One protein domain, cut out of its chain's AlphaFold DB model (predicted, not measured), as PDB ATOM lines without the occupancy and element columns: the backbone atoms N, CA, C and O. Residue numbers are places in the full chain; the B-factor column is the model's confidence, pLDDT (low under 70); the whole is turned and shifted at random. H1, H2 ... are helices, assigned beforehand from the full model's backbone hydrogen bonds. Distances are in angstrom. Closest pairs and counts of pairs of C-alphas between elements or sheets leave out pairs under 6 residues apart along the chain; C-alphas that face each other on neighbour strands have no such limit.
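What this domain is: This is residues 22 to 165 of the 290 residues of an uncharacterized protein of Sphingomonas sp. (UniProt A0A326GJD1). Three long helices, H1, H2 and H6, make an up-and-down bundle whose centres form a triangle, with H6 crossing H1 slantwise and H1 and H2 joined as a hairpin. H5 crosses the first part of H6, a small pair of helices, H3 and H4, lies beyond H2 on the side away from H1, and the very short H7 makes a corner with the last part of H6. The printed part has 144 residues with seven named helices, H1 to H7 in order along the chain, and no named strand; its class is all helix. It is compact, with a radius of gyration of the C-alphas of 15.8 A, and the C-alphas span 48 by 39 by 23 A.

Where its parts are: H1 holds residues 23 to 51, the longest helix by residues; it begins at C-alpha 23 at (6.184, 396.023, -39.979) and measures 42.1 A from first to last C-alpha. After a tight link of 3 residues, H2 holds residues 55 to 76 and measures 31.8 A. A short link of 8 residues leads to H3, residues 85 to 91, 10.1 A long. H4 follows with residues 97 to 108, 16.3 A, and H5 with residues 113 to 127, 20.5 A. H6 holds residues 134 to 160 and measures 39.6 A, from C-alpha 134 at (1.919, 378.261, -42.839) to C-alpha 160 at (-10.469, 402.725, -14.323). H7, residues 162 to 165, is 5.7 A long and ends at C-alpha 165 at (-10.854, 408.576, -23.530).

How they stand to each other: H6 is the hub, touching four other helices. With H1 and H2 it forms a bundle, up and down, each helix running against the one before it in the chain. H6 touches H1 at a steep tilt of 44 degrees, the same way, and their closest C-alphas, those of Phe 30 and Gly 147, are 4.4 A apart. H6 touches H2 at a shallow tilt of 29 degrees, opposite ways, closest at the C-alphas of Leu 70 and Leu 149, 5.5 A apart. H1 and H2 are a helical hairpin at a shallow tilt of 28 degrees, opposite ways; they touch through residues 41 to 49 of H1 and 55 to 63 of H2, with the C-alphas of Phe 48 and Ala 55 closest at 4.9 A. H5 touches residues 136 to 144 of H6, about perpendicular at 77 degrees, and the closest C-alphas, those of Ala 121 and Arg 141, are 4.8 A apart. H5 and H1 are close but not clearly touching, with the C-alphas of Ile 29 and Asp 124 closest at 6.0 A. H2 and H4 only just touch, with 3 pairs of C-alphas within 8 A; the closest are those of Ile 65 and Gln 99, 6.6 A apart. Their lines stand at 70.2 degrees, only just about perpendicular. H3 touches residues 100 to 104 of H4 at a steep tilt of 63 degrees, opposite ways, closest at the C-alphas of Val 88 and Lys 100, 6.4 A apart. H7 and H6 touch only at the corner, and only just, with 3 pairs of C-alphas within 8 A; the C-alphas of Arg 158 and Thr 164 are closest at 5.9 A. Among the pairs that are apart are H1 and H4, H2 and H5, and H3 and H6. In H2, H3, H4, H5 and H6 every O i to N i+4 pair is within hydrogen-bond range; in H1 24 of 25 are, and H7 is too short for such a pair.

The domain as a whole: The two C-alphas farthest apart are those of Pro 53 and Cys 131, at 48.1 A. The printed part has no cut, and no link between its helices is long. The mean pLDDT of the printed part is 93.7; the one printed residue under 70 is Met 165, in H7, whose mean is 69.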
ATOM      1  N   THR A  22       5.945 392.414 -43.267       90.81
ATOM      2  CA  THR A  22       6.594 393.692 -42.995       90.81
ATOM      3  C   THR A  22       5.986 394.328 -41.747       90.81
ATOM      4  O   THR A  22       4.849 394.034 -41.363       90.81
ATOM      5  N   THR A  23       6.709 395.255 -41.120       91.75
ATOM      6  CA  THR A  23       6.184 396.023 -39.979       91.75
ATOM      7  C   THR A  23       4.855 396.700 -40.318       91.75
ATOM      8  O   THR A  23       3.943 396.694 -39.497       91.75
ATOM      9  N   THR A  24       4.702 397.213 -41.543       91.94
ATOM     10  CA  THR A  24       3.462 397.844 -42.015       91.94
ATOM     11  C   THR A  24       2.306 396.849 -42.106       91.94
ATOM     12  O   THR A  24       1.203 397.158 -41.660       91.94
ATOM     13  N   GLN A  25       2.547 395.642 -42.627       93.06
ATOM     14  CA  GLN A  25       1.525 394.590 -42.704       93.06
ATOM     15  C   GLN A  25       1.113 394.121 -41.306       93.06
ATOM     16  O   GLN A  25      -0.078 394.073 -41.006       93.06
ATOM     17  N   LYS A  26       2.082 393.886 -40.411       94.75
ATOM     18  CA  LYS A  26       1.808 393.551 -39.004       94.75
ATOM     19  C   LYS A  26       0.997 394.651 -38.316       94.75
ATOM     20  O   LYS A  26      -0.022 394.360 -37.701       94.75
ATOM     21  N   ALA A  27       1.386 395.916 -38.477       94.19
ATOM     22  CA  ALA A  27       0.653 397.050 -37.917       94.19
ATOM     23  C   ALA A  27      -0.771 397.180 -38.489       94.19
ATOM     24  O   ALA A  27      -1.683 397.603 -37.782       94.19
ATOM     25  N   GLY A  28      -0.982 396.819 -39.758       93.88
ATOM     26  CA  GLY A  28      -2.309 396.767 -40.373       93.88
ATOM     27  C   GLY A  28      -3.214 395.718 -39.726       93.88
ATOM     28  O   GLY A  28      -4.327 396.044 -39.319       93.88
ATOM     29  N   ILE A  29      -2.718 394.487 -39.582       96.44
ATOM     30  CA  ILE A  29      -3.441 393.385 -38.925       96.44
ATOM     31  C   ILE A  29      -3.730 393.730 -37.462       96.44
ATOM     32  O   ILE A  29      -4.866 393.614 -37.010       96.44
ATOM     33  N   PHE A  30      -2.719 394.221 -36.745       97.88
ATOM     34  CA  PHE A  30      -2.834 394.617 -35.347       97.88
ATOM     35  C   PHE A  30      -3.921 395.678 -35.133       97.88
ATOM     36  O   PHE A  30      -4.744 395.526 -34.233       97.88
ATOM     37  N   ARG A  31      -3.949 396.739 -35.956       96.62
ATOM     38  CA  ARG A  31      -4.948 397.814 -35.830       96.62
ATOM     39  C   ARG A  31      -6.367 397.307 -36.051       96.62
ATOM     40  O   ARG A  31      -7.209 397.559 -35.201       96.62
ATOM     41  N   ARG A  32      -6.599 396.524 -37.112       97.06
ATOM     42  CA  ARG A  32      -7.916 395.918 -37.370       97.06
ATOM     43  C   ARG A  32      -8.369 395.043 -36.203       97.06
ATOM     44  O   ARG A  32      -9.482 395.191 -35.724       97.06
ATOM     45  N   ALA A  33      -7.486 394.182 -35.701       96.94
ATOM     46  CA  ALA A  33      -7.798 393.304 -34.576       96.94
ATOM     47  C   ALA A  33      -8.070 394.079 -33.272       96.94
ATOM     48  O   ALA A  33      -8.922 393.686 -32.475       96.94
ATOM     49  N   MET A  34      -7.352 395.185 -33.051       96.62
ATOM     50  CA  MET A  34      -7.586 396.083 -31.922       96.62
ATOM     51  C   MET A  34      -8.943 396.792 -32.043       96.62
ATOM     52  O   MET A  34      -9.683 396.834 -31.065       96.62
ATOM     53  N   GLU A  35      -9.267 397.340 -33.214       95.81
ATOM     54  CA  GLU A  35     -10.544 398.008 -33.502       95.81
ATOM     55  C   GLU A  35     -11.723 397.040 -33.324       95.81
ATOM     56  O   GLU A  35     -12.594 397.298 -32.500       95.81
ATOM     57  N   GLU A  36     -11.680 395.867 -33.965       96.44
ATOM     58  CA  GLU A  36     -12.718 394.831 -33.847       96.44
ATOM     59  C   GLU A  36     -12.969 394.423 -32.383       96.44
ATOM     60  O   GLU A  36     -14.113 394.267 -31.954       96.44
ATOM     61  N   MET A  37     -11.906 394.255 -31.590       97.06
ATOM     62  CA  MET A  37     -12.042 393.879 -30.181       97.06
ATOM     63  C   MET A  37     -12.579 395.026 -29.321       97.06
ATOM     64  O   MET A  37     -13.345 394.770 -28.394       97.06
ATOM     65  N   ARG A  38     -12.195 396.278 -29.602       95.12
ATOM     66  CA  ARG A  38     -12.753 397.451 -28.913       95.12
ATOM     67  C   ARG A  38     -14.247 397.568 -29.167       95.12
ATOM     68  O   ARG A  38     -14.996 397.701 -28.205       95.12
ATOM     69  N   ASP A  39     -14.661 397.462 -30.425       95.69
ATOM     70  CA  ASP A  39     -16.067 397.554 -30.819       95.69
ATOM     71  C   ASP A  39     -16.889 396.425 -30.189       95.69
ATOM     72  O   ASP A  39     -17.981 396.661 -29.674       95.69
ATOM     73  N   HIS A  40     -16.338 395.207 -30.146       96.19
ATOM     74  CA  HIS A  40     -16.954 394.075 -29.450       96.19
ATOM     75  C   HIS A  40     -17.139 394.342 -27.952       96.19
ATOM     76  O   HIS A  40     -18.228 394.134 -27.421       96.19
ATOM     77  N   LEU A  41     -16.095 394.811 -27.261       95.94
ATOM     78  CA  LEU A  41     -16.171 395.107 -25.827       95.94
ATOM     79  C   LEU A  41     -17.173 396.224 -25.531       95.94
ATOM     80  O   LEU A  41     -17.939 396.105 -24.577       95.94
ATOM     81  N   GLU A  42     -17.218 397.261 -26.366       94.00
ATOM     82  CA  GLU A  42     -18.169 398.361 -26.213       94.00
ATOM     83  C   GLU A  42     -19.612 397.899 -26.443       94.00
ATOM     84  O   GLU A  42     -20.500 398.209 -25.649       94.00
ATOM     85  N   LEU A  43     -19.845 397.085 -27.477       95.88
ATOM     86  CA  LEU A  43     -21.157 396.505 -27.751       95.88
ATOM     87  C   LEU A  43     -21.651 395.649 -26.577       95.88
ATOM     88  O   LEU A  43     -22.808 395.767 -26.171       95.88
ATOM     89  N   VAL A  44     -20.777 394.808 -26.016       94.56
ATOM     90  CA  VAL A  44     -21.107 393.972 -24.855       94.56
ATOM     91  C   VAL A  44     -21.365 394.827 -23.616       94.56
ATOM     92  O   VAL A  44     -22.344 394.588 -22.911       94.56
ATOM     93  N   HIS A  45     -20.548 395.854 -23.368       94.31
ATOM     94  CA  HIS A  45     -20.733 396.750 -22.228       94.31
ATOM     95  C   HIS A  45     -22.069 397.499 -22.303       94.31
ATOM     96  O   HIS A  45     -22.817 397.505 -21.327       94.31
ATOM     97  N   VAL A  46     -22.425 398.047 -23.470       93.25
ATOM     98  CA  VAL A  46     -23.747 398.655 -23.704       93.25
ATOM     99  C   VAL A  46     -24.866 397.630 -23.500       93.25
ATOM    100  O   VAL A  46     -25.921 397.965 -22.964       93.25
ATOM    101  N   GLY A  47     -24.647 396.376 -23.903       95.00
ATOM    102  CA  GLY A  47     -25.556 395.265 -23.620       95.00
ATOM    103  C   GLY A  47     -25.811 395.094 -22.122       95.00
ATOM    104  O   GLY A  47     -26.965 395.122 -21.700       95.00
ATOM    105  N   PHE A  48     -24.749 395.012 -21.317       94.25
ATOM    106  CA  PHE A  48     -24.858 394.907 -19.860       94.25
ATOM    107  C   PHE A  48     -25.533 396.126 -19.229       94.25
ATOM    108  O   PHE A  48     -26.395 395.955 -18.373       94.25
ATOM    109  N   GLN A  49     -25.226 397.343 -19.690       92.00
ATOM    110  CA  GLN A  49     -25.840 398.581 -19.180       92.00
ATOM    111  C   GLN A  49     -27.364 398.627 -19.362       92.00
ATOM    112  O   GLN A  49     -28.050 399.344 -18.638       92.00
ATOM    113  N   ARG A  50     -27.909 397.875 -20.326       94.12
ATOM    114  CA  ARG A  50     -29.359 397.788 -20.555       94.12
ATOM    115  C   ARG A  50     -30.057 396.809 -19.620       94.12
ATOM    116  O   ARG A  50     -31.259 396.947 -19.412       94.12
ATOM    117  N   THR A  51     -29.343 395.805 -19.120       93.88
ATOM    118  CA  THR A  51     -29.935 394.680 -18.383       93.88
ATOM    119  C   THR A  51     -29.579 394.671 -16.906       93.88
ATOM    120  O   THR A  51     -30.331 394.098 -16.124       93.88
ATOM    121  N   ASP A  52     -28.456 395.280 -16.519       93.44
ATOM    122  CA  ASP A  52     -27.912 395.180 -15.170       93.44
ATOM    123  C   ASP A  52     -27.408 396.544 -14.651       93.44
ATOM    124  O   ASP A  52     -26.620 397.213 -15.330       93.44
ATOM    125  N   PRO A  53     -27.821 396.980 -13.445       85.38
ATOM    126  CA  PRO A  53     -27.326 398.216 -12.836       85.38
ATOM    127  C   PRO A  53     -25.832 398.168 -12.469       85.38
ATOM    128  O   PRO A  53     -25.218 399.217 -12.289       85.38
ATOM    129  N   ASN A  54     -25.234 396.978 -12.371       89.25
ATOM    130  CA  ASN A  54     -23.821 396.737 -12.088       89.25
ATOM    131  C   ASN A  54     -23.037 396.305 -13.345       89.25
ATOM    132  O   ASN A  54     -22.101 395.502 -13.285       89.25
ATOM    133  N   ALA A  55     -23.404 396.851 -14.506       88.81
ATOM    134  CA  ALA A  55     -22.776 396.554 -15.794       88.81
ATOM    135  C   ALA A  55     -21.245 396.709 -15.805       88.81
ATOM    136  O   ALA A  55     -20.563 395.932 -16.475       88.81
ATOM    137  N   THR A  56     -20.703 397.666 -15.040       89.56
ATOM    138  CA  THR A  56     -19.255 397.889 -14.916       89.56
ATOM    139  C   THR A  56     -18.541 396.658 -14.357       89.56
ATOM    140  O   THR A  56     -17.544 396.219 -14.922       89.56
ATOM    141  N   PHE A  57     -19.073 396.043 -13.299       90.31
ATOM    142  CA  PHE A  57     -18.483 394.838 -12.718       90.31
ATOM    143  C   PHE A  57     -18.503 393.660 -13.705       90.31
ATOM    144  O   PHE A  57     -17.517 392.930 -13.834       90.31
ATOM    145  N   LEU A  58     -19.600 393.505 -14.455       91.75
ATOM    146  CA  LEU A  58     -19.739 392.450 -15.462       91.75
ATOM    147  C   LEU A  58     -18.716 392.605 -16.596       91.75
ATOM    148  O   LEU A  58     -18.042 391.637 -16.962       91.75
ATOM    149  N   ILE A  59     -18.557 393.820 -17.136       94.75
ATOM    150  CA  ILE A  59     -17.575 394.061 -18.199       94.75
ATOM    151  C   ILE A  59     -16.137 393.951 -17.680       94.75
ATOM    152  O   ILE A  59     -15.288 393.403 -18.382       94.75
ATOM    153  N   GLU A  60     -15.848 394.388 -16.451       93.00
ATOM    154  CA  GLU A  60     -14.528 394.221 -15.831       93.00
ATOM    155  C   GLU A  60     -14.151 392.742 -15.699       93.00
ATOM    156  O   GLU A  60     -13.039 392.355 -16.076       93.00
ATOM    157  N   GLY A  61     -15.089 391.907 -15.238       92.56
ATOM    158  CA  GLY A  61     -14.916 390.458 -15.160       92.56
ATOM    159  C   GLY A  61     -14.611 389.836 -16.525       92.56
ATOM    160  O   GLY A  61     -13.623 389.108 -16.668       92.56
ATOM    161  N   LEU A  62     -15.395 390.185 -17.550       94.81
ATOM    162  CA  LEU A  62     -15.206 389.686 -18.916       94.81
ATOM    163  C   LEU A  62     -13.865 390.130 -19.525       94.81
ATOM    164  O   LEU A  62     -13.152 389.325 -20.128       94.81
ATOM    165  N   VAL A  63     -13.485 391.398 -19.350       96.19
ATOM    166  CA  VAL A  63     -12.184 391.925 -19.797       96.19
ATOM    167  C   VAL A  63     -11.033 391.239 -19.052       96.19
ATOM    168  O   VAL A  63      -9.973 391.003 -19.635       96.19
ATOM    169  N   GLY A  64     -11.229 390.887 -17.778       95.00
ATOM    170  CA  GLY A  64     -10.329 390.034 -16.998       95.00
ATOM    171  C   GLY A  64     -10.052 388.693 -17.676       95.00
ATOM    172  O   GLY A  64      -8.891 388.353 -17.923       95.00
ATOM    173  N   ILE A  65     -11.120 387.976 -18.037       96.25
ATOM    174  CA  ILE A  65     -11.052 386.672 -18.715       96.25
ATOM    175  C   ILE A  65     -10.359 386.802 -20.075       96.25
ATOM    176  O   ILE A  65      -9.411 386.063 -20.358       96.25
ATOM    177  N   TYR A  66     -10.772 387.768 -20.904       97.19
ATOM    178  CA  TYR A  66     -10.164 387.967 -22.220       97.19
ATOM    179  C   TYR A  66      -8.681 388.301 -22.135       97.19
ATOM    180  O   TYR A  66      -7.904 387.778 -22.929       97.19
ATOM    181  N   GLU A  67      -8.263 389.141 -21.191       96.69
ATOM    182  CA  GLU A  67      -6.846 389.449 -21.040       96.69
ATOM    183  C   GLU A  67      -6.026 388.208 -20.684       96.69
ATOM    184  O   GLU A  67      -4.973 387.995 -21.285       96.69
ATOM    185  N   ALA A  68      -6.487 387.405 -19.720       97.06
ATOM    186  CA  ALA A  68      -5.787 386.191 -19.320       97.06
ATOM    187  C   ALA A  68      -5.642 385.235 -20.513       97.06
ATOM    188  O   ALA A  68      -4.524 384.847 -20.856       97.06
ATOM    189  N   MET A  69      -6.755 384.953 -21.196       97.56
ATOM    190  CA  MET A  69      -6.807 384.091 -22.377       97.56
ATOM    191  C   MET A  69      -5.902 384.597 -23.509       97.56
ATOM    192  O   MET A  69      -5.090 383.848 -24.048       97.56
ATOM    193  N   LEU A  70      -6.014 385.875 -23.879       97.81
ATOM    194  CA  LEU A  70      -5.257 386.440 -24.997       97.81
ATOM    195  C   LEU A  70      -3.760 386.525 -24.684       97.81
ATOM    196  O   LEU A  70      -2.947 386.214 -25.551       97.81
ATOM    197  N   ARG A  71      -3.376 386.893 -23.454       97.56
ATOM    198  CA  ARG A  71      -1.968 386.911 -23.024       97.56
ATOM    199  C   ARG A  71      -1.337 385.531 -23.158       97.56
ATOM    200  O   ARG A  71      -0.234 385.409 -23.681       97.56
ATOM    201  N   ASP A  72      -2.047 384.509 -22.710       97.25
ATOM    202  CA  ASP A  72      -1.601 383.127 -22.783       97.25
ATOM    203  C   ASP A  72      -1.472 382.635 -24.241       97.25
ATOM    204  O   ASP A  72      -0.443 382.071 -24.621       97.25
ATOM    205  N   PHE A  73      -2.453 382.925 -25.101       97.06
ATOM    206  CA  PHE A  73      -2.407 382.531 -26.515       97.06
ATOM    207  C   PHE A  73      -1.344 383.270 -27.332       97.06
ATOM    208  O   PHE A  73      -0.787 382.690 -28.261       97.06
ATOM    209  N   VAL A  74      -1.018 384.519 -26.994       96.56
ATOM    210  CA  VAL A  74       0.094 385.248 -27.633       96.56
ATOM    211  C   VAL A  74       1.442 384.580 -27.345       96.56
ATOM    212  O   VAL A  74       2.325 384.576 -28.209       96.56
ATOM    213  N   VAL A  75       1.611 384.023 -26.140       94.56
ATOM    214  CA  VAL A  75       2.879 383.430 -25.697       94.56
ATOM    215  C   VAL A  75       3.009 381.979 -26.145       94.56
ATOM    216  O   VAL A  75       3.998 381.654 -26.798       94.56
ATOM    217  N   ASN A  76       2.033 381.117 -25.838       94.12
ATOM    218  CA  ASN A  76       2.151 379.677 -26.117       94.12
ATOM    219  C   ASN A  76       1.259 379.185 -27.266       94.12
ATOM    220  O   ASN A  76       1.144 377.981 -27.486       94.12
ATOM    221  N   GLY A  77       0.615 380.093 -28.002       92.44
ATOM    222  CA  GLY A  77      -0.299 379.730 -29.079       92.44
ATOM    223  C   GLY A  77      -1.605 379.109 -28.578       92.44
ATOM    224  O   GLY A  77      -1.839 378.930 -27.375       92.44
ATOM    225  N   VAL A  78      -2.471 378.784 -29.538       93.50
ATOM    226  CA  VAL A  78      -3.789 378.189 -29.290       93.50
ATOM    227  C   VAL A  78      -3.687 376.663 -29.418       93.50
ATOM    228  O   VAL A  78      -3.407 376.171 -30.520       93.50
ATOM    229  N   PRO A  79      -3.926 375.904 -28.337       93.25
ATOM    230  CA  PRO A  79      -3.783 374.455 -28.351       93.25
ATOM    231  C   PRO A  79      -4.944 373.777 -29.091       93.25
ATOM    232  O   PRO A  79      -5.941 374.406 -29.444       93.25
ATOM    233  N   THR A  80      -4.809 372.481 -29.366       92.69
ATOM    234  CA  THR A  80      -5.849 371.678 -30.034       92.69
ATOM    235  C   THR A  80      -7.047 371.405 -29.130       92.69
ATOM    236  O   THR A  80      -8.175 371.444 -29.602       92.69
ATOM    237  N   ASN A  81      -6.816 371.198 -27.833       93.56
ATOM    238  CA  ASN A  81      -7.844 370.999 -26.809       93.56
ATOM    239  C   ASN A  81      -8.340 372.324 -26.193       93.56
ATOM    240  O   ASN A  81      -8.716 372.355 -25.023       93.56
ATOM    241  N   VAL A  82      -8.301 373.432 -26.945       95.44
ATOM    242  CA  VAL A  82      -8.711 374.748 -26.436       95.44
ATOM    243  C   VAL A  82     -10.132 374.699 -25.867       95.44
ATOM    244  O   VAL A  82     -11.032 374.108 -26.454       95.44
ATOM    245  N   GLY A  83     -10.315 375.302 -24.694       93.44
ATOM    246  CA  GLY A  83     -11.594 375.314 -23.980       93.44
ATOM    247  C   GLY A  83     -11.942 374.041 -23.209       93.44
ATOM    248  O   GLY A  83     -12.932 374.049 -22.486       93.44
ATOM    249  N   SER A  84     -11.138 372.972 -23.285       96.38
ATOM    250  CA  SER A  84     -11.338 371.818 -22.404       96.38
ATOM    251  C   SER A  84     -11.053 372.182 -20.941       96.38
ATOM    252  O   SER A  84     -10.239 373.065 -20.655       96.38
ATOM    253  N   ARG A  85     -11.683 371.464 -20.004       96.81
ATOM    254  CA  ARG A  85     -11.439 371.640 -18.563       96.81
ATOM    255  C   ARG A  85      -9.961 371.476 -18.208       96.81
ATOM    256  O   ARG A  85      -9.391 372.346 -17.563       96.81
ATOM    257  N   GLU A  86      -9.327 370.427 -18.729       96.94
ATOM    258  CA  GLU A  86      -7.888 370.176 -18.570       96.94
ATOM    259  C   GLU A  86      -7.043 371.367 -19.052       96.94
ATOM    260  O   GLU A  86      -6.147 371.827 -18.347       96.94
ATOM    261  N   HIS A  87      -7.347 371.901 -20.239       96.31
ATOM    262  CA  HIS A  87      -6.654 373.064 -20.783       96.31
ATOM    263  C   HIS A  87      -6.818 374.295 -19.884       96.31
ATOM    264  O   HIS A  87      -5.837 374.990 -19.607       96.31
ATOM    265  N   VAL A  88      -8.048 374.571 -19.441       97.31
ATOM    266  CA  VAL A  88      -8.355 375.775 -18.668       97.31
ATOM    267  C   VAL A  88      -7.722 375.720 -17.276       97.31
ATOM    268  O   VAL A  88      -7.078 376.683 -16.860       97.31
ATOM    269  N   GLU A  89      -7.830 374.586 -16.586       96.31
ATOM    270  CA  GLU A  89      -7.240 374.385 -15.260       96.31
ATOM    271  C   GLU A  89      -5.707 374.449 -15.296       96.31
ATOM    272  O   GLU A  89      -5.096 375.049 -14.409       96.31
ATOM    273  N   ALA A  90      -5.080 373.900 -16.341       96.56
ATOM    274  CA  ALA A  90      -3.627 373.892 -16.471       96.56
ATOM    275  C   ALA A  90      -3.041 375.268 -16.835       96.56
ATOM    276  O   ALA A  90      -2.002 375.654 -16.295       96.56
ATOM    277  N   ARG A  91      -3.666 376.008 -17.765       96.50
ATOM    278  CA  ARG A  91      -3.099 377.266 -18.299       96.50
ATOM    279  C   ARG A  91      -3.551 378.522 -17.561       96.50
ATOM    280  O   ARG A  91      -2.845 379.528 -17.620       96.50
ATOM    281  N   PHE A  92      -4.666 378.474 -16.829       96.81
ATOM    282  CA  PHE A  92      -5.225 379.642 -16.139       96.81
ATOM    283  C   PHE A  92      -5.415 379.432 -14.626       96.81
ATOM    284  O   PHE A  92      -6.506 379.670 -14.100       96.81
ATOM    285  N   PRO A  93      -4.358 379.058 -13.876       94.12
ATOM    286  CA  PRO A  93      -4.465 378.814 -12.435       94.12
ATOM    287  C   PRO A  93      -4.808 380.077 -11.631       94.12
ATOM    288  O   PRO A  93      -5.292 379.976 -10.509       94.12
ATOM    289  N   SER A  94      -4.557 381.267 -12.188       91.88
ATOM    290  CA  SER A  94      -4.854 382.550 -11.545       91.88
ATOM    291  C   SER A  94      -6.308 383.004 -11.693       91.88
ATOM    292  O   SER A  94      -6.677 384.003 -11.083       91.88
ATOM    293  N   LEU A  95      -7.106 382.347 -12.543       94.50
ATOM    294  CA  LEU A  95      -8.531 382.653 -12.665       94.50
ATOM    295  C   LEU A  95      -9.305 382.014 -11.511       94.50
ATOM    296  O   LEU A  95      -8.961 380.929 -11.038       94.50
ATOM    297  N   THR A  96     -10.365 382.688 -11.074       95.94
ATOM    298  CA  THR A  96     -11.352 382.104 -10.152       95.94
ATOM    299  C   THR A  96     -12.114 380.970 -10.836       95.94
ATOM    300  O   THR A  96     -12.145 380.900 -12.066       95.94
ATOM    301  N   ASP A  97     -12.738 380.083 -10.064       96.06
ATOM    302  CA  ASP A  97     -13.453 378.942 -10.644       96.06
ATOM    303  C   ASP A  97     -14.639 379.394 -11.514       96.06
ATOM    304  O   ASP A  97     -14.766 378.922 -12.640       96.06
ATOM    305  N   ASP A  98     -15.385 380.424 -11.103       94.81
ATOM    306  CA  ASP A  98     -16.454 381.022 -11.922       94.81
ATOM    307  C   ASP A  98     -15.932 381.578 -13.263       94.81
ATOM    308  O   ASP A  98     -16.559 381.427 -14.315       94.81
ATOM    309  N   GLN A  99     -14.747 382.200 -13.260       95.62
ATOM    310  CA  GLN A  99     -14.104 382.691 -14.485       95.62
ATOM    311  C   GLN A  99     -13.626 381.550 -15.387       95.62
ATOM    312  O   GLN A  99     -13.658 381.693 -16.612       95.62
ATOM    313  N   LYS A 100     -13.176 380.429 -14.808       96.81
ATOM    314  CA  LYS A 100     -12.800 379.233 -15.571       96.81
ATOM    315  C   LYS A 100     -14.022 378.600 -16.223       96.81
ATOM    316  O   LYS A 100     -13.955 378.321 -17.414       96.81
ATOM    317  N   GLU A 101     -15.127 378.439 -15.492       97.12
ATOM    318  CA  GLU A 101     -16.382 377.929 -16.064       97.12
ATOM    319  C   GLU A 101     -16.878 378.842 -17.188       97.12
ATOM    320  O   GLU A 101     -17.126 378.371 -18.293       97.12
ATOM    321  N   THR A 102     -16.863 380.163 -16.980       95.88
ATOM    322  CA  THR A 102     -17.214 381.132 -18.034       95.88
ATOM    323  C   THR A 102     -16.339 380.973 -19.286       95.88
ATOM    324  O   THR A 102     -16.815 381.117 -20.413       95.88
ATOM    325  N   LEU A 103     -15.043 380.684 -19.118       96.25
ATOM    326  CA  LEU A 103     -14.130 380.456 -20.239       96.25
ATOM    327  C   LEU A 103     -14.412 379.122 -20.948       96.25
ATOM    328  O   LEU A 103     -14.330 379.069 -22.174       96.25
ATOM    329  N   ILE A 104     -14.748 378.066 -20.204       97.00
ATOM    330  CA  ILE A 104     -15.160 376.770 -20.760       97.00
ATOM    331  C   ILE A 104     -16.444 376.947 -21.578       97.00
ATOM    332  O   ILE A 104     -16.457 376.590 -22.758       97.00
ATOM    333  N   ASP A 105     -17.466 377.586 -21.009       97.12
ATOM    334  CA  ASP A 105     -18.740 377.869 -21.676       97.12
ATOM    335  C   ASP A 105     -18.538 378.728 -22.932       97.12
ATOM    336  O   ASP A 105     -19.075 378.428 -23.998       97.12
ATOM    337  N   PHE A 106     -17.660 379.737 -22.863       95.50
ATOM    338  CA  PHE A 106     -17.311 380.568 -24.017       95.50
ATOM    339  C   PHE A 106     -16.842 379.745 -25.227       95.50
ATOM    340  O   PHE A 106     -17.180 380.101 -26.363       95.50
ATOM    341  N   PHE A 107     -16.048 378.692 -24.999       96.19
ATOM    342  CA  PHE A 107     -15.573 377.791 -26.048       96.19
ATOM    343  C   PHE A 107     -16.583 376.692 -26.386       96.19
ATOM    344  O   PHE A 107     -16.646 376.293 -27.548       96.19
ATOM    345  N   ALA A 108     -17.398 376.241 -25.431       95.31
ATOM    346  CA  ALA A 108     -18.488 375.301 -25.683       95.31
ATOM    347  C   ALA A 108     -19.534 375.892 -26.645       95.31
ATOM    348  O   ALA A 108     -19.944 375.225 -27.592       95.31
ATOM    349  N   ASP A 109     -19.859 377.179 -26.491       96.44
ATOM    350  CA  ASP A 109     -20.720 377.940 -27.409       96.44
ATOM    351  C   ASP A 109     -20.070 378.188 -28.782       96.44
ATOM    352  O   ASP A 109     -20.711 378.640 -29.735       96.44
ATOM    353  N   ARG A 110     -18.756 377.967 -28.884       94.31
ATOM    354  CA  ARG A 110     -17.915 378.331 -30.032       94.31
ATOM    355  C   ARG A 110     -16.908 377.216 -30.344       94.31
ATOM    356  O   ARG A 110     -15.704 377.490 -30.352       94.31
ATOM    357  N   PRO A 111     -17.358 375.988 -30.652       92.38
ATOM    358  CA  PRO A 111     -16.464 374.835 -30.800       92.38
ATOM    359  C   PRO A 111     -15.446 375.006 -31.942       92.38
ATOM    360  O   PRO A 111     -14.320 374.527 -31.872       92.38
ATOM    361  N   ASP A 112     -15.810 375.769 -32.968       93.56
ATOM    362  CA  ASP A 112     -15.004 376.120 -34.137       93.56
ATOM    363  C   ASP A 112     -14.133 377.377 -33.926       93.56
ATOM    364  O   ASP A 112     -13.571 377.919 -34.875       93.56
ATOM    365  N   TRP A 113     -13.992 377.889 -32.694       94.50
ATOM    366  CA  TRP A 113     -13.222 379.115 -32.427       94.50
ATOM    367  C   TRP A 113     -11.779 379.030 -32.929       94.50
ATOM    368  O   TRP A 113     -11.256 380.000 -33.485       94.50
ATOM    369  N   ARG A 114     -11.134 377.871 -32.743       93.44
ATOM    370  CA  ARG A 114      -9.755 377.642 -33.187       93.44
ATOM    371  C   ARG A 114      -9.640 377.815 -34.697       93.44
ATOM    372  O   ARG A 114      -8.775 378.575 -35.133       93.44
ATOM    373  N   ASP A 115     -10.526 377.174 -35.446       94.19
ATOM    374  CA  ASP A 115     -10.523 377.200 -36.907       94.19
ATOM    375  C   ASP A 115     -10.909 378.588 -37.419       94.19
ATOM    376  O   ASP A 115     -10.157 379.182 -38.184       94.19
ATOM    377  N   ARG A 116     -11.939 379.222 -36.842       94.12
ATOM    378  CA  ARG A 116     -12.280 380.623 -37.150       94.12
ATOM    379  C   ARG A 116     -11.134 381.597 -36.900       94.12
ATOM    380  O   ARG A 116     -10.995 382.585 -37.618       94.12
ATOM    381  N   SER A 117     -10.309 381.364 -35.879       94.81
ATOM    382  CA  SER A 117      -9.143 382.220 -35.628       94.81
ATOM    383  C   SER A 117      -8.035 382.031 -36.675       94.81
ATOM    384  O   SER A 117      -7.302 382.980 -36.953       94.81
ATOM    385  N   LEU A 118      -7.923 380.837 -37.269       94.31
ATOM    386  CA  LEU A 118      -7.038 380.577 -38.407       94.31
ATOM    387  C   LEU A 118      -7.610 381.198 -39.687       94.31
ATOM    388  O   LEU A 118      -6.888 381.904 -40.387       94.31
ATOM    389  N   ASP A 119      -8.912 381.046 -39.934       96.44
ATOM    390  CA  ASP A 119      -9.599 381.671 -41.070       96.44
ATOM    391  C   ASP A 119      -9.489 383.195 -41.024       96.44
ATOM    392  O   ASP A 119      -9.246 383.848 -42.042       96.44
ATOM    393  N   LYS A 120      -9.605 383.785 -39.828       96.12
ATOM    394  CA  LYS A 120      -9.381 385.217 -39.621       96.12
ATOM    395  C   LYS A 120      -7.950 385.617 -39.977       96.12
ATOM    396  O   LYS A 120      -7.771 386.619 -40.667       96.12
ATOM    397  N   ALA A 121      -6.945 384.835 -39.582       95.81
ATOM    398  CA  ALA A 121      -5.558 385.094 -39.963       95.81
ATOM    399  C   ALA A 121      -5.359 385.020 -41.488       95.81
ATOM    400  O   ALA A 121      -4.710 385.895 -42.059       95.81
ATOM    401  N   ALA A 122      -5.979 384.048 -42.163       96.50
ATOM    402  CA  ALA A 122      -5.962 383.945 -43.623       96.50
ATOM    403  C   ALA A 122      -6.617 385.168 -44.295       96.50
ATOM    404  O   ALA A 122      -6.045 385.775 -45.202       96.50
ATOM    405  N   CYS A 123      -7.780 385.602 -43.800       96.88
ATOM    406  CA  CYS A 123      -8.436 386.832 -44.248       96.88
ATOM    407  C   CYS A 123      -7.548 388.072 -44.044       96.88
ATOM    408  O   CYS A 123      -7.441 388.911 -44.939       96.88
ATOM    409  N   ASP A 124      -6.878 388.176 -42.895       95.44
ATOM    410  CA  ASP A 124      -5.981 389.281 -42.562       95.44
ATOM    411  C   ASP A 124      -4.726 389.313 -43.456       95.44
ATOM    412  O   ASP A 124      -4.246 390.405 -43.784       95.44
ATOM    413  N   LEU A 125      -4.227 388.154 -43.907       94.25
ATOM    414  CA  LEU A 125      -3.151 388.051 -44.899       94.25
ATOM    415  C   LEU A 125      -3.608 388.497 -46.285       94.25
ATOM    416  O   LEU A 125      -2.950 389.350 -46.887       94.25
ATOM    417  N   ARG A 126      -4.760 387.999 -46.757       93.88
ATOM    418  CA  ARG A 126      -5.349 388.409 -48.042       93.88
ATOM    419  C   ARG A 126      -5.572 389.914 -48.101       93.88
ATOM    420  O   ARG A 126      -5.151 390.562 -49.056       93.88
ATOM    421  N   ALA A 127      -6.144 390.490 -47.043       92.12
ATOM    422  CA  ALA A 127      -6.351 391.933 -46.925       92.12
ATOM    423  C   ALA A 127      -5.034 392.734 -46.893       92.12
ATOM    424  O   ALA A 127      -5.021 393.926 -47.195       92.12
ATOM    425  N   SER A 128      -3.927 392.094 -46.518       89.62
ATOM    426  CA  SER A 128      -2.585 392.687 -46.482       89.62
ATOM    427  C   SER A 128      -1.768 392.432 -47.759       89.62
ATOM    428  O   SER A 128      -0.606 392.840 -47.822       89.62
ATOM    429  N   GLY A 129      -2.353 391.752 -48.755       89.50
ATOM    430  CA  GLY A 129      -1.684 391.378 -50.002       89.50
ATOM    431  C   GLY A 129      -0.541 390.375 -49.812       89.50
ATOM    432  O   GLY A 129       0.431 390.413 -50.562       89.50
ATOM    433  N   VAL A 130      -0.614 389.526 -48.781       89.88
ATOM    434  CA  VAL A 130       0.424 388.545 -48.433       89.88
ATOM    435  C   VAL A 130      -0.038 387.142 -48.810       89.88
ATOM    436  O   VAL A 130      -1.180 386.774 -48.542       89.88
ATOM    437  N   CYS A 131       0.857 386.341 -49.392       89.06
ATOM    438  CA  CYS A 131       0.583 384.936 -49.683       89.06
ATOM    439  C   CYS A 131       0.345 384.127 -48.400       89.06
ATOM    440  O   CYS A 131       1.090 384.249 -47.421       89.06
ATOM    441  N   GLU A 132      -0.654 383.249 -48.445       91.62
ATOM    442  CA  GLU A 132      -0.984 382.319 -47.367       91.62
ATOM    443  C   GLU A 132       0.031 381.170 -47.327       91.62
ATOM    444  O   GLU A 132      -0.100 380.160 -48.014       91.62
ATOM    445  N   THR A 133       1.078 381.343 -46.524       92.00
ATOM    446  CA  THR A 133       1.989 380.265 -46.119       92.00
ATOM    447  C   THR A 133       1.718 379.904 -44.660       92.00
ATOM    448  O   THR A 133       1.183 380.729 -43.918       92.00
ATOM    449  N   ALA A 134       2.102 378.698 -44.229       90.94
ATOM    450  CA  ALA A 134       1.919 378.261 -42.839       90.94
ATOM    451  C   ALA A 134       2.539 379.258 -41.837       90.94
ATOM    452  O   ALA A 134       1.861 379.721 -40.924       90.94
ATOM    453  N   ASP A 135       3.776 379.694 -42.086       90.38
ATOM    454  CA  ASP A 135       4.455 380.654 -41.212       90.38
ATOM    455  C   ASP A 135       3.779 382.035 -41.205       90.38
ATOM    456  O   ASP A 135       3.666 382.680 -40.160       90.38
ATOM    457  N   ASN A 136       3.309 382.516 -42.364       92.50
ATOM    458  CA  ASN A 136       2.600 383.794 -42.437       92.50
ATOM    459  C   ASN A 136       1.265 383.727 -41.692       92.50
ATOM    460  O   ASN A 136       0.883 384.714 -41.062       92.50
ATOM    461  N   LEU A 137       0.571 382.585 -41.746       94.31
ATOM    462  CA  LEU A 137      -0.668 382.352 -41.005       94.31
ATOM    463  C   LEU A 137      -0.417 382.401 -39.499       94.31
ATOM    464  O   LEU A 137      -1.129 383.116 -38.794       94.31
ATOM    465  N   ASP A 138       0.629 381.734 -39.014       92.81
ATOM    466  CA  ASP A 138       0.982 381.743 -37.593       92.81
ATOM    467  C   ASP A 138       1.379 383.143 -37.105       92.81
ATOM    468  O   ASP A 138       0.904 383.601 -36.059       92.81
ATOM    469  N   ILE A 139       2.183 383.878 -37.883       93.94
ATOM    470  CA  ILE A 139       2.549 385.265 -37.559       93.94
ATOM    471  C   ILE A 139       1.311 386.168 -37.569       93.94
ATOM    472  O   ILE A 139       1.132 386.955 -36.639       93.94
ATOM    473  N   ALA A 140       0.451 386.078 -38.587       96.19
ATOM    474  CA  ALA A 140      -0.763 386.887 -38.675       96.19
ATOM    475  C   ALA A 140      -1.719 386.599 -37.516       96.19
ATOM    476  O   ALA A 140      -2.220 387.533 -36.889       96.19
ATOM    477  N   ARG A 141      -1.914 385.321 -37.173       96.75
ATOM    478  CA  ARG A 141      -2.746 384.902 -36.044       96.75
ATOM    479  C   ARG A 141      -2.205 385.442 -34.727       96.75
ATOM    480  O   ARG A 141      -2.969 385.984 -33.933       96.75
ATOM    481  N   LYS A 142      -0.890 385.356 -34.507       96.44
ATOM    482  CA  LYS A 142      -0.251 385.932 -33.321       96.44
ATOM    483  C   LYS A 142      -0.452 387.447 -33.249       96.44
ATOM    484  O   LYS A 142      -0.883 387.948 -32.217       96.44
ATOM    485  N   VAL A 143      -0.189 388.170 -34.338       97.62
ATOM    486  CA  VAL A 143      -0.346 389.635 -34.393       97.62
ATOM    487  C   VAL A 143      -1.806 390.053 -34.183       97.62
ATOM    488  O   VAL A 143      -2.073 391.055 -33.520       97.62
ATOM    489  N   ASN A 144      -2.762 389.273 -34.692       98.00
ATOM    490  CA  ASN A 144      -4.182 389.473 -34.421       98.00
ATOM    491  C   ASN A 144      -4.480 389.336 -32.914       98.00
ATOM    492  O   ASN A 144      -5.061 390.242 -32.316       98.00
ATOM    493  N   LEU A 145      -4.007 388.262 -32.271       98.31
ATOM    494  CA  LEU A 145      -4.164 388.058 -30.824       98.31
ATOM    495  C   LEU A 145      -3.507 389.178 -29.998       98.31
ATOM    496  O   LEU A 145      -4.099 389.635 -29.021       98.31
ATOM    497  N   GLU A 146      -2.334 389.668 -30.409       98.38
ATOM    498  CA  GLU A 146      -1.665 390.823 -29.792       98.38
ATOM    499  C   GLU A 146      -2.511 392.101 -29.898       98.38
ATOM    500  O   GLU A 146      -2.638 392.834 -28.914       98.38
ATOM    501  N   GLY A 147      -3.137 392.351 -31.053       97.88
ATOM    502  CA  GLY A 147      -4.047 393.485 -31.254       97.88
ATOM    503  C   GLY A 147      -5.264 393.423 -30.333       97.88
ATOM    504  O   GLY A 147      -5.591 394.402 -29.657       97.88
ATOM    505  N   ARG A 148      -5.881 392.243 -30.222       98.44
ATOM    506  CA  ARG A 148      -7.014 392.010 -29.313       98.44
ATOM    507  C   ARG A 148      -6.612 392.158 -27.844       98.44
ATOM    508  O   ARG A 148      -7.357 392.739 -27.059       98.44
ATOM    509  N   LEU A 149      -5.427 391.675 -27.463       98.38
ATOM    510  CA  LEU A 149      -4.898 391.832 -26.105       98.38
ATOM    511  C   LEU A 149      -4.673 393.310 -25.770       98.38
ATOM    512  O   LEU A 149      -5.040 393.770 -24.689       98.38
ATOM    513  N   ALA A 150      -4.089 394.063 -26.703       97.38
ATOM    514  CA  ALA A 150      -3.863 395.490 -26.534       97.38
ATOM    515  C   ALA A 150      -5.180 396.264 -26.384       97.38
ATOM    516  O   ALA A 150      -5.253 397.160 -25.543       97.38
ATOM    517  N   ALA A 151      -6.219 395.888 -27.138       96.62
ATOM    518  CA  ALA A 151      -7.569 396.420 -26.971       96.62
ATOM    519  C   ALA A 151      -8.136 396.133 -25.575       96.62
ATOM    520  O   ALA A 151      -8.581 397.064 -24.916       96.62
ATOM    521  N   ALA A 152      -8.062 394.893 -25.079       96.81
ATOM    522  CA  ALA A 152      -8.558 394.546 -23.742       96.81
ATOM    523  C   ALA A 152      -7.834 395.324 -22.622       96.81
ATOM    524  O   ALA A 152      -8.470 395.881 -21.726       96.81
ATOM    525  N   LEU A 153      -6.503 395.432 -22.709       95.56
ATOM    526  CA  LEU A 153      -5.679 396.202 -21.767       95.56
ATOM    527  C   LEU A 153      -5.989 397.700 -21.789       95.56
ATOM    528  O   LEU A 153      -5.817 398.403 -20.791       95.56
ATOM    529  N   GLU A 154      -6.335 398.229 -22.955       93.44
ATOM    530  CA  GLU A 154      -6.690 399.631 -23.116       93.44
ATOM    531  C   GLU A 154      -8.127 399.903 -22.666       93.44
ATOM    532  O   GLU A 154      -8.350 400.875 -21.951       93.44
ATOM    533  N   TYR A 155      -9.057 398.990 -22.939       93.38
ATOM    534  CA  TYR A 155     -10.422 399.034 -22.421       93.38
ATOM    535  C   TYR A 155     -10.446 399.042 -20.890       93.38
ATOM    536  O   TYR A 155     -11.083 399.897 -20.282       93.38
ATOM    537  N   ARG A 156      -9.663 398.167 -20.244       91.88
ATOM    538  CA  ARG A 156      -9.525 398.169 -18.778       91.88
ATOM    539  C   ARG A 156      -9.034 399.512 -18.244       91.88
ATOM    540  O   ARG A 156      -9.525 399.985 -17.226       91.88
ATOM    541  N   ARG A 157      -8.069 400.139 -18.924       89.88
ATOM    542  CA  ARG A 157      -7.579 401.470 -18.537       89.88
ATOM    543  C   ARG A 157      -8.682 402.525 -18.629       89.88
ATOM    544  O   ARG A 157      -8.770 403.342 -17.722       89.88
ATOM    545  N   ARG A 158      -9.539 402.467 -19.655       87.62
ATOM    546  CA  ARG A 158     -10.698 403.366 -19.799       87.62
ATOM    547  C   ARG A 158     -11.742 403.175 -18.702       87.62
ATOM    548  O   ARG A 158     -12.339 404.158 -18.283       87.62
ATOM    549  N   LEU A 159     -11.957 401.939 -18.245       86.19
ATOM    550  CA  LEU A 159     -12.884 401.655 -17.142       86.19
ATOM    551  C   LEU A 159     -12.390 402.255 -15.816       86.19
ATOM    552  O   LEU A 159     -13.179 402.836 -15.080       86.19
ATOM    553  N   VAL A 160     -11.082 402.167 -15.544       85.69
ATOM    554  CA  VAL A 160     -10.469 402.725 -14.323       85.69
ATOM    555  C   VAL A 160     -10.365 404.252 -14.377       85.69
ATOM    556  O   VAL A 160     -10.594 404.922 -13.373       85.69
ATOM    557  N   ASP A 161     -10.003 404.802 -15.536       81.88
ATOM    558  CA  ASP A 161      -9.858 406.239 -15.748       81.88
ATOM    559  C   ASP A 161     -10.551 406.668 -17.053       81.88
ATOM    560  O   ASP A 161      -9.931 406.675 -18.127       81.88
ATOM    561  N   PRO A 162     -11.832 407.076 -16.980       75.06
ATOM    562  CA  PRO A 162     -12.579 407.542 -18.144       75.06
ATOM    563  C   PRO A 162     -11.968 408.780 -18.817       75.06
ATOM    564  O   PRO A 162     -12.222 409.016 -19.999       75.06
ATOM    565  N   ALA A 163     -11.139 409.568 -18.114       70.31
ATOM    566  CA  ALA A 163     -10.486 410.744 -18.693       70.31
ATOM    567  C   ALA A 163      -9.472 410.365 -19.787       70.31
ATOM    568  O   ALA A 163      -9.226 411.158 -20.705       70.31
ATOM    569  N   THR A 164      -8.958 409.128 -19.763       70.00
ATOM    570  CA  THR A 164      -8.094 408.588 -20.825       70.00
ATOM    571  C   THR A 164      -8.769 408.573 -22.199       70.00
ATOM    572  O   THR A 164      -8.074 408.702 -23.206       70.00
ATOM    573  N   MET A 165     -10.107 408.503 -22.266       60.09
ATOM    574  CA  MET A 165     -10.854 408.576 -23.530       60.09
ATOM    575  C   MET A 165     -10.769 409.960 -24.186       60.09
ATOM    576  O   MET A 165     -10.736 410.067 -25.410       60.09
TER     577      MET A 165